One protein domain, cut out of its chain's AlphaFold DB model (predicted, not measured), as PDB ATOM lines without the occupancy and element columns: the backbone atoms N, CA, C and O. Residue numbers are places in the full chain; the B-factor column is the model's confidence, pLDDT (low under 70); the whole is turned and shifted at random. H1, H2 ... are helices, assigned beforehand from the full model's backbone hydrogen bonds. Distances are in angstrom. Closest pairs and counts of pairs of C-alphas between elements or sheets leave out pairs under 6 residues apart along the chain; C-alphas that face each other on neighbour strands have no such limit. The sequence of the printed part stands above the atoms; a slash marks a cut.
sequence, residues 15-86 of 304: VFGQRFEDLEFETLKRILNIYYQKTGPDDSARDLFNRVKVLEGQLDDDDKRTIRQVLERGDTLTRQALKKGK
ATOM      1  N   VAL A  15     -33.410  -9.613 -32.350       93.62
ATOM      2  CA  VAL A  15     -33.380  -8.401 -31.521       93.62
ATOM      3  C   VAL A  15     -33.386  -7.182 -32.439       93.62
ATOM      4  O   VAL A  15     -32.714  -7.172 -33.469       93.62
ATOM      5  N   PHE A  16     -34.212  -6.181 -32.140       94.25
ATOM      6  CA  PHE A  16     -34.466  -5.027 -33.016       94.25
ATOM      7  C   PHE A  16     -34.913  -5.395 -34.439       94.25
ATOM      8  O   PHE A  16     -34.845  -4.567 -35.342       94.25
ATOM      9  N   GLY A  17     -35.444  -6.604 -34.645       91.06
ATOM     10  CA  GLY A  17     -35.818  -7.128 -35.964       91.06
ATOM     11  C   GLY A  17     -34.663  -7.736 -36.770       91.06
ATOM     12  O   GLY A  17     -34.891  -8.149 -37.899       91.06
ATOM     13  N   GLN A  18     -33.455  -7.818 -36.207       92.06
ATOM     14  CA  GLN A  18     -32.288  -8.467 -36.816       92.06
ATOM     15  C   GLN A  18     -32.107  -9.877 -36.240       92.06
ATOM     16  O   GLN A  18     -32.327 -10.071 -35.039       92.06
ATOM     17  N   ARG A  19     -31.710 -10.863 -37.057       92.88
ATOM     18  CA  ARG A  19     -31.432 -12.233 -36.585       92.88
ATOM     19  C   ARG A  19     -30.076 -12.272 -35.882       92.88
ATOM     20  O   ARG A  19     -29.171 -11.525 -36.234       92.88
ATOM     21  N   PHE A  20     -29.915 -13.164 -34.903       92.88
ATOM     22  CA  PHE A  20     -28.642 -13.326 -34.184       92.88
ATOM     23  C   PHE A  20     -27.447 -13.584 -35.118       92.88
ATOM     24  O   PHE A  20     -26.369 -13.051 -34.886       92.88
ATOM     25  N   GLU A  21     -27.655 -14.371 -36.174       90.00
ATOM     26  CA  GLU A  21     -26.636 -14.722 -37.177       90.00
ATOM     27  C   GLU A  21     -26.133 -13.508 -37.977       90.00
ATOM     28  O   GLU A  21     -25.000 -13.523 -38.448       90.00
ATOM     29  N   ASP A  22     -26.952 -12.457 -38.085       90.38
ATOM     30  CA  ASP A  22     -26.668 -11.259 -38.882       90.38
ATOM     31  C   ASP A  22     -26.011 -10.142 -38.043       90.38
ATOM     32  O   ASP A  22     -25.687  -9.071 -38.557       90.38
ATOM     33  N   LEU A  23     -25.826 -10.359 -36.734       91.06
ATOM     34  CA  LEU A  23     -25.309  -9.354 -35.805       91.06
ATOM     35  C   LEU A  23     -23.860  -9.628 -35.411       91.06
ATOM     36  O   LEU A  23     -23.535 -10.626 -34.767       91.06
ATOM     37  N   GLU A  24     -22.992  -8.665 -35.704       92.69
ATOM     38  CA  GLU A  24     -21.597  -8.712 -35.275       92.69
ATOM     39  C   GLU A  24     -21.448  -8.559 -33.751       92.69
ATOM     40  O   GLU A  24     -22.154  -7.787 -33.092       92.69
ATOM     41  N   PHE A  25     -20.446  -9.236 -33.188       92.25
ATOM     42  CA  PHE A  25     -20.106  -9.174 -31.762       92.25
ATOM     43  C   PHE A  25     -19.871  -7.738 -31.260       92.25
ATOM     44  O   PHE A  25     -20.387  -7.345 -30.210       92.25
ATOM     45  N   GLU A  26     -19.159  -6.923 -32.041       92.00
ATOM     46  CA  GLU A  26     -18.890  -5.520 -31.708       92.00
ATOM     47  C   GLU A  26     -20.155  -4.656 -31.733       92.00
ATOM     48  O   GLU A  26     -20.291  -3.726 -30.935       92.00
ATOM     49  N   THR A  27     -21.131  -4.993 -32.578       93.31
ATOM     50  CA  THR A  27     -22.437  -4.325 -32.604       93.31
ATOM     51  C   THR A  27     -23.210  -4.589 -31.313       93.31
ATOM     52  O   THR A  27     -23.726  -3.645 -30.707       93.31
ATOM     53  N   LEU A  28     -23.221  -5.833 -30.822       94.00
ATOM     54  CA  LEU A  28     -23.859  -6.185 -29.547       94.00
ATOM     55  C   LEU A  28     -23.204  -5.453 -28.365       94.00
ATOM     56  O   LEU A  28     -23.906  -4.853 -27.543       94.00
ATOM     57  N   LYS A  29     -21.863  -5.418 -28.310       93.94
ATOM     58  CA  LYS A  29     -21.125  -4.636 -27.300       93.94
ATOM     59  C   LYS A  29     -21.466  -3.154 -27.367       93.94
ATOM     60  O   LYS A  29     -21.711  -2.522 -26.340       93.94
ATOM     61  N   ARG A  30     -21.495  -2.587 -28.574       93.88
ATOM     62  CA  ARG A  30     -21.779  -1.166 -28.793       93.88
ATOM     63  C   ARG A  30     -23.172  -0.787 -28.302       93.88
ATOM     64  O   ARG A  30     -23.294   0.220 -27.608       93.88
ATOM     65  N   ILE A  31     -24.192  -1.599 -28.597       94.31
ATOM     66  CA  ILE A  31     -25.556  -1.381 -28.097       94.31
ATOM     67  C   ILE A  31     -25.558  -1.354 -26.561       94.31
ATOM     68  O   ILE A  31     -26.036  -0.392 -25.967       94.31
ATOM     69  N   LEU A  32     -24.964  -2.353 -25.904       94.56
ATOM     70  CA  LEU A  32     -24.918  -2.431 -24.437       94.56
ATOM     71  C   LEU A  32     -24.177  -1.240 -23.805       94.56
ATOM     72  O   LEU A  32     -24.677  -0.628 -22.857       94.56
ATOM     73  N   ASN A  33     -23.035  -0.854 -24.374       93.00
ATOM     74  CA  ASN A  33     -22.217   0.262 -23.896       93.00
ATOM     75  C   ASN A  33     -22.927   1.618 -24.027       93.00
ATOM     76  O   ASN A  33     -22.793   2.485 -23.156       93.00
ATOM     77  N   ILE A  34     -23.723   1.816 -25.083       93.38
ATOM     78  CA  ILE A  34     -24.542   3.025 -25.243       93.38
ATOM     79  C   ILE A  34     -25.449   3.228 -24.026       93.38
ATOM     80  O   ILE A  34     -25.525   4.360 -23.539       93.38
ATOM     81  N   TYR A  35     -26.020   2.144 -23.497       92.56
ATOM     82  CA  TYR A  35     -26.893   2.117 -22.319       92.56
ATOM     83  C   TYR A  35     -26.158   1.774 -21.014       92.56
ATOM     84  O   TYR A  35     -26.780   1.339 -20.048       92.56
ATOM     85  N   TYR A  36     -24.841   2.001 -20.963       91.25
ATOM     86  CA  TYR A  36     -24.007   1.849 -19.765       91.25
ATOM     87  C   TYR A  36     -24.023   0.441 -19.144       91.25
ATOM     88  O   TYR A  36     -23.720   0.277 -17.961       91.25
ATOM     89  N   GLN A  37     -24.343  -0.591 -19.926       89.31
ATOM     90  CA  GLN A  37     -24.238  -1.967 -19.465       89.31
ATOM     91  C   GLN A  37     -22.804  -2.474 -19.651       89.31
ATOM     92  O   GLN A  37     -22.272  -2.444 -20.757       89.31
ATOM     93  N   LYS A  38     -22.178  -2.967 -18.574       87.25
ATOM     94  CA  LYS A  38     -20.786  -3.451 -18.589       87.25
ATOM     95  C   LYS A  38     -20.615  -4.653 -19.520       87.25
ATOM     96  O   LYS A  38     -21.383  -5.603 -19.412       87.25
ATOM     97  N   THR A  39     -19.593  -4.663 -20.364       88.25
ATOM     98  CA  THR A  39     -19.182  -5.850 -21.135       88.25
ATOM     99  C   THR A  39     -17.821  -6.331 -20.644       88.25
ATOM    100  O   THR A  39     -16.927  -5.506 -20.453       88.25
ATOM    101  N   GLY A  40     -17.669  -7.631 -20.421       83.38
ATOM    102  CA  GLY A  40     -16.442  -8.274 -19.964       83.38
ATOM    103  C   GLY A  40     -15.644  -8.933 -21.098       83.38
ATOM    104  O   GLY A  40     -16.151  -9.084 -22.211       83.38
ATOM    105  N   PRO A  41     -14.387  -9.323 -20.824       81.50
ATOM    106  CA  PRO A  41     -13.554 -10.059 -21.774       81.50
ATOM    107  C   PRO A  41     -14.069 -11.483 -22.044       81.50
ATOM    108  O   PRO A  41     -13.870 -11.982 -23.146       81.50
ATOM    109  N   ASP A  42     -14.777 -12.088 -21.085       88.12
ATOM    110  CA  ASP A  42     -15.297 -13.462 -21.170       88.12
ATOM    111  C   ASP A  42     -16.735 -13.550 -21.723       88.12
ATOM    112  O   ASP A  42     -17.295 -14.641 -21.815       88.12
ATOM    113  N   ASP A  43     -17.361 -12.420 -22.077       90.12
ATOM    114  CA  ASP A  43     -18.723 -12.411 -22.626       90.12
ATOM    115  C   ASP A  43     -18.752 -13.108 -23.999       90.12
ATOM    116  O   ASP A  43     -18.113 -12.649 -24.953       90.12
ATOM    117  N   SER A  44     -19.558 -14.165 -24.145       93.06
ATOM    118  CA  SER A  44     -19.814 -14.757 -25.461       93.06
ATOM    119  C   SER A  44     -20.788 -13.899 -26.277       93.06
ATOM    120  O   SER A  44     -21.605 -13.150 -25.735       93.06
ATOM    121  N   ALA A  45     -20.780 -14.048 -27.607       91.25
ATOM    122  CA  ALA A  45     -21.756 -13.376 -28.474       91.25
ATOM    123  C   ALA A  45     -23.207 -13.673 -28.060       91.25
ATOM    124  O   ALA A  45     -24.076 -12.804 -28.141       91.25
ATOM    125  N   ARG A  46     -23.467 -14.890 -27.562       93.00
ATOM    126  CA  ARG A  46     -24.793 -15.298 -27.102       93.00
ATOM    127  C   ARG A  46     -25.182 -14.626 -25.785       93.00
ATOM    128  O   ARG A  46     -26.342 -14.241 -25.639       93.00
ATOM    129  N   ASP A  47     -24.235 -14.436 -24.870       93.12
ATOM    130  CA  ASP A  47     -24.473 -13.723 -23.608       93.12
ATOM    131  C   ASP A  47     -24.809 -12.259 -23.870       93.12
ATOM    132  O   ASP A  47     -25.811 -11.745 -23.362       93.12
ATOM    133  N   LEU A  48     -24.030 -11.607 -24.740       94.44
ATOM    134  CA  LEU A  48     -24.311 -10.242 -25.168       94.44
ATOM    135  C   LEU A  48     -25.687 -10.149 -25.830       94.44
ATOM    136  O   LEU A  48     -26.482  -9.294 -25.449       94.44
ATOM    137  N   PHE A  49     -26.010 -11.056 -26.756       95.12
ATOM    138  CA  PHE A  49     -27.306 -11.081 -27.435       95.12
ATOM    139  C   PHE A  49     -28.483 -11.214 -26.461       95.12
ATOM    140  O   PHE A  49     -29.445 -10.450 -26.547       95.12
ATOM    141  N   ASN A  50     -28.406 -12.134 -25.498       93.19
ATOM    142  CA  ASN A  50     -29.460 -12.316 -24.498       93.19
ATOM    143  C   ASN A  50     -29.671 -11.049 -23.659       93.19
ATOM    144  O   ASN A  50     -30.808 -10.673 -23.370       93.19
ATOM    145  N   ARG A  51     -28.590 -10.346 -23.317       94.62
ATOM    146  CA  ARG A  51     -28.661  -9.066 -22.604       94.62
ATOM    147  C   ARG A  51     -29.245  -7.955 -23.471       94.62
ATOM    148  O   ARG A  51     -30.060  -7.182 -22.976       94.62
ATOM    149  N   VAL A  52     -28.893  -7.900 -24.758       95.44
ATOM    150  CA  VAL A  52     -29.502  -6.957 -25.709       95.44
ATOM    151  C   VAL A  52     -31.002  -7.226 -25.845       95.44
ATOM    152  O   VAL A  52     -31.782  -6.283 -25.878       95.44
ATOM    153  N   LYS A  53     -31.431  -8.490 -25.839       95.00
ATOM    154  CA  LYS A  53     -32.851  -8.868 -25.883       95.00
ATOM    155  C   LYS A  53     -33.624  -8.390 -24.651       95.00
ATOM    156  O   LYS A  53     -34.741  -7.895 -24.774       95.00
ATOM    157  N   VAL A  54     -33.022  -8.491 -23.463       94.25
ATOM    158  CA  VAL A  54     -33.592  -7.910 -22.234       94.25
ATOM    159  C   VAL A  54     -33.649  -6.385 -22.330       94.25
ATOM    160  O   VAL A  54     -34.681  -5.794 -22.018       94.25
ATOM    161  N   LEU A  55     -32.566  -5.756 -22.797       94.81
ATOM    162  CA  LEU A  55     -32.490  -4.311 -22.994       94.81
ATOM    163  C   LEU A  55     -33.562  -3.821 -23.972       94.81
ATOM    164  O   LEU A  55     -34.241  -2.852 -23.661       94.81
ATOM    165  N   GLU A  56     -33.771  -4.495 -25.106       94.81
ATOM    166  CA  GLU A  56     -34.813  -4.143 -26.077       94.81
ATOM    167  C   GLU A  56     -36.184  -4.034 -25.400       94.81
ATOM    168  O   GLU A  56     -36.898  -3.064 -25.636       94.81
ATOM    169  N   GLY A  57     -36.528  -4.955 -24.495       91.62
ATOM    170  CA  GLY A  57     -37.774  -4.894 -23.723       91.62
ATOM    171  C   GLY A  57     -37.903  -3.666 -22.808       91.62
ATOM    172  O   GLY A  57     -39.018  -3.284 -22.462       91.62
ATOM    173  N   GLN A  58     -36.788  -3.033 -22.442       92.81
ATOM    174  CA  GLN A  58     -36.722  -1.862 -21.560       92.81
ATOM    175  C   GLN A  58     -36.651  -0.531 -22.322       92.81
ATOM    176  O   GLN A  58     -36.898   0.520 -21.730       92.81
ATOM    177  N   LEU A  59     -36.288  -0.551 -23.608       90.19
ATOM    178  CA  LEU A  59     -36.129   0.667 -24.401       90.19
ATOM    179  C   LEU A  59     -37.472   1.290 -24.792       90.19
ATOM    180  O   LEU A  59     -38.467   0.595 -25.018       90.19
ATOM    181  N   ASP A  60     -37.467   2.617 -24.927       87.31
ATOM    182  CA  ASP A  60     -38.576   3.338 -25.541       87.31
ATOM    183  C   ASP A  60     -38.676   3.006 -27.046       87.31
ATOM    184  O   ASP A  60     -37.725   2.540 -27.683       87.31
ATOM    185  N   ASP A  61     -39.859   3.203 -27.631       84.81
ATOM    186  CA  ASP A  61     -40.097   2.825 -29.028       84.81
ATOM    187  C   ASP A  61     -39.302   3.679 -30.029       84.81
ATOM    188  O   ASP A  61     -39.092   3.247 -31.162       84.81
ATOM    189  N   ASP A  62     -38.843   4.868 -29.632       84.38
ATOM    190  CA  ASP A  62     -37.966   5.713 -30.449       84.38
ATOM    191  C   ASP A  62     -36.588   5.102 -30.606       84.38
ATOM    192  O   ASP A  62     -36.076   4.979 -31.721       84.38
ATOM    193  N   ASP A  63     -35.998   4.721 -29.482       89.81
ATOM    194  CA  ASP A  63     -34.696   4.102 -29.422       89.81
ATOM    195  C   ASP A  63     -34.746   2.761 -30.168       89.81
ATOM    196  O   ASP A  63     -33.920   2.540 -31.051       89.81
ATOM    197  N   LYS A  64     -35.776   1.924 -29.951       91.56
ATOM    198  CA  LYS A  64     -35.974   0.674 -30.717       91.56
ATOM    199  C   LYS A  64     -36.022   0.911 -32.226       91.56
ATOM    200  O   LYS A  64     -35.335   0.220 -32.978       91.56
ATOM    201  N   ARG A  65     -36.834   1.875 -32.681       89.94
ATOM    202  CA  ARG A  65     -36.954   2.207 -34.111       89.94
ATOM    203  C   ARG A  65     -35.645   2.733 -34.680       89.94
ATOM    204  O   ARG A  65     -35.263   2.327 -35.772       89.94
ATOM    205  N   THR A  66     -34.963   3.611 -33.950       90.94
ATOM    206  CA  THR A  66     -33.703   4.205 -34.404       90.94
ATOM    207  C   THR A  66     -32.606   3.147 -34.488       90.94
ATOM    208  O   THR A  66     -31.901   3.094 -35.490       90.94
ATOM    209  N   ILE A  67     -32.491   2.269 -33.483       93.19
ATOM    210  CA  ILE A  67     -31.543   1.148 -33.497       93.19
ATOM    211  C   ILE A  67     -31.827   0.248 -34.694       93.19
ATOM    212  O   ILE A  67     -30.921   0.007 -35.484       93.19
ATOM    213  N   ARG A  68     -33.083  -0.174 -34.885       93.56
ATOM    214  CA  ARG A  68     -33.488  -0.988 -36.039       93.56
ATOM    215  C   ARG A  68     -33.063  -0.360 -37.368       93.56
ATOM    216  O   ARG A  68     -32.371  -1.009 -38.137       93.56
ATOM    217  N   GLN A  69     -33.414   0.905 -37.608       91.62
ATOM    218  CA  GLN A  69     -33.100   1.597 -38.865       91.62
ATOM    219  C   GLN A  69     -31.597   1.736 -39.117       91.62
ATOM    220  O   GLN A  69     -31.156   1.657 -40.260       91.62
ATOM    221  N   VAL A  70     -30.812   1.981 -38.067       92.56
ATOM    222  CA  VAL A  70     -29.352   2.082 -38.171       92.56
ATOM    223  C   VAL A  70     -28.748   0.719 -38.511       92.56
ATOM    224  O   VAL A  70     -27.911   0.640 -39.404       92.56
ATOM    225  N   LEU A  71     -29.208  -0.352 -37.852       93.12
ATOM    226  CA  LEU A  71     -28.742  -1.714 -38.117       93.12
ATOM    227  C   LEU A  71     -29.119  -2.187 -39.530       93.12
ATOM    228  O   LEU A  71     -28.262  -2.703 -40.235       93.12
ATOM    229  N   GLU A  72     -30.352  -1.937 -39.980       92.00
ATOM    230  CA  GLU A  72     -30.823  -2.281 -41.334       92.00
ATOM    231  C   GLU A  72     -30.006  -1.605 -42.447       92.00
ATOM    232  O   GLU A  72     -29.868  -2.153 -43.539       92.00
ATOM    233  N   ARG A  73     -29.460  -0.412 -42.184       91.25
ATOM    234  CA  ARG A  73     -28.606   0.327 -43.130       91.25
ATOM    235  C   ARG A  73     -27.136  -0.088 -43.077       91.25
ATOM    236  O   ARG A  73     -26.364   0.372 -43.910       91.25
ATOM    237  N   GLY A  74     -26.745  -0.914 -42.105       88.62
ATOM    238  CA  GLY A  74     -25.339  -1.219 -41.825       88.62
ATOM    239  C   GLY A  74     -24.557  -0.028 -41.253       88.62
ATOM    240  O   GLY A  74     -23.329  -0.008 -41.305       88.62
ATOM    241  N   ASP A  75     -25.250   0.978 -40.714       90.00
ATOM    242  CA  ASP A  75     -24.635   2.179 -40.159       90.00
ATOM    243  C   ASP A  75     -24.096   1.929 -38.737       90.00
ATOM    244  O   ASP A  75     -24.588   1.105 -37.962       90.00
ATOM    245  N   THR A  76     -23.099   2.716 -38.323       89.12
ATOM    246  CA  THR A  76     -22.590   2.655 -36.947       89.12
ATOM    247  C   THR A  76     -23.564   3.303 -35.960       89.12
ATOM    248  O   THR A  76     -23.785   4.517 -35.973       89.12
ATOM    249  N   LEU A  77     -24.087   2.506 -35.024       91.62
ATOM    250  CA  LEU A  77     -24.926   3.003 -33.935       91.62
ATOM    251  C   LEU A  77     -24.144   3.888 -32.960       91.62
ATOM    252  O   LEU A  77     -23.181   3.459 -32.333       91.62
ATOM    253  N   THR A  78     -24.607   5.123 -32.778       91.38
ATOM    254  CA  THR A  78     -24.031   6.083 -31.827       91.38
ATOM    255  C   THR A  78     -25.108   6.696 -30.938       91.38
ATOM    256  O   THR A  78     -26.273   6.807 -31.327       91.38
ATOM    257  N   ARG A  79     -24.714   7.208 -29.763       89.00
ATOM    258  CA  ARG A  79     -25.606   8.022 -28.910       89.00
ATOM    259  C   ARG A  79     -26.180   9.231 -29.652       89.00
ATOM    260  O   ARG A  79     -27.317   9.629 -29.409       89.00
ATOM    261  N   GLN A  80     -25.407   9.824 -30.564       86.88
ATOM    262  CA  GLN A  80     -25.863  10.960 -31.361       86.88
ATOM    263  C   GLN A  80     -26.926  10.549 -32.387       86.88
ATOM    264  O   GLN A  80     -27.866  11.314 -32.591       86.88
ATOM    265  N   ALA A  81     -26.810   9.363 -32.996       85.69
ATOM    266  CA  ALA A  81     -27.829   8.819 -33.896       85.69
ATOM    267  C   ALA A  81     -29.160   8.616 -33.158       85.69
ATOM    268  O   ALA A  81     -30.178   9.129 -33.615       85.69
ATOM    269  N   LEU A  82     -29.130   8.013 -31.961       86.19
ATOM    270  CA  LEU A  82     -30.310   7.887 -31.093       86.19
ATOM    271  C   LEU A  82     -30.937   9.247 -30.779       86.19
ATOM    272  O   LEU A  82     -32.136   9.448 -30.946       86.19
ATOM    273  N   LYS A  83     -30.116  10.234 -30.397       83.00
ATOM    274  CA  LYS A  83     -30.601  11.592 -30.127       83.00
ATOM    275  C   LYS A  83     -31.205  12.249 -31.372       83.00
ATOM    276  O   LYS A  83     -32.209  12.938 -31.243       83.00
ATOM    277  N   LYS A  84     -30.612  12.074 -32.559       80.88
ATOM    278  CA  LYS A  84     -31.097  12.643 -33.832       80.88
ATOM    279  C   LYS A  84     -32.353  11.946 -34.365       80.88
ATOM    280  O   LYS A  84     -33.127  12.609 -35.050       80.88
ATOM    281  N   GLY A  85     -32.558  10.669 -34.039       78.69
ATOM    282  CA  GLY A  85     -33.766   9.912 -34.382       78.69
ATOM    283  C   GLY A  85     -35.021  10.403 -33.654       78.69
ATOM    284  O   GLY A  85     -36.130  10.200 -34.141       78.69
ATOM    285  N   LYS A  86     -34.859  11.117 -32.530       81.38
ATOM    286  CA  LYS A  86     -35.980  11.678 -31.761       81.38
ATOM    287  C   LYS A  86     -36.622  12.884 -32.467       81.38
ATOM    288  O   LYS A  86     -35.880  13.759 -32.945       81.38
TER     289      LYS A  86
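AT A GLANCE: This is residues 15 to 86 of the 304 residues of the protein "RING-type domain-containing protein" of Phialocephala subalpina (UniProt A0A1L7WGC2). Two pairs of helices make a small body: H1 and H2 lie side by side and run the same way, while H4 packs at about a right angle on residues 62 to 67 of H3. A tight turn leads from H2 into H3, and residues 35 to 44 return from the end of H1 to the start of H2. The printed part has 72 residues with four named helices, in the order H1, H2, H3, H4, and no named strand; its class is all helix. It is compact, with a radius of gyration of the C-alphas of 11.3 A and spans of 34 by 24 by 20 A.

IN THESE COORDINATES: Start at Val 15 and read on to C-alpha 25 at (-20.106, -9.174, -31.762), where H1, residues 25 to 34, begins; it is 14.5 A long. H2, residues 45 to 58, is the longest at 20.1 A. H3, residues 61 to 72, runs 16.2 A. H4, residues 79 to 85, runs 10.0 A to C-alpha 85 at (-33.766, 9.912, -34.382).

HOW THE PARTS SIT: Look at Phe 25 and Ala 45, the closest C-alphas of H1 and H2, 5.6 A apart: these helices touch, at 36 degrees, only just a steep tilt. H2 and H3 are close but not clearly touching, with the C-alphas of Glu 56 and Lys 64 closest at 6.8 A. H3 touches H4 with residues 62 to 67 alone, about perpendicular at 76 degrees; the C-alphas of Thr 66 and Gly 85 come closest, at 5.7 A. H1 and H3 are only just apart, at 8.4 A. In H1, H2, H3 and H4 every O i to N i+4 pair is within hydrogen-bond range.

THE WHOLE: Find Asp 42 and Lys 86, whose C-alphas are the two farthest apart, at 34.2 A. The printed part has no cut, no link is long, and no printed residue is under 70 in pLDDT.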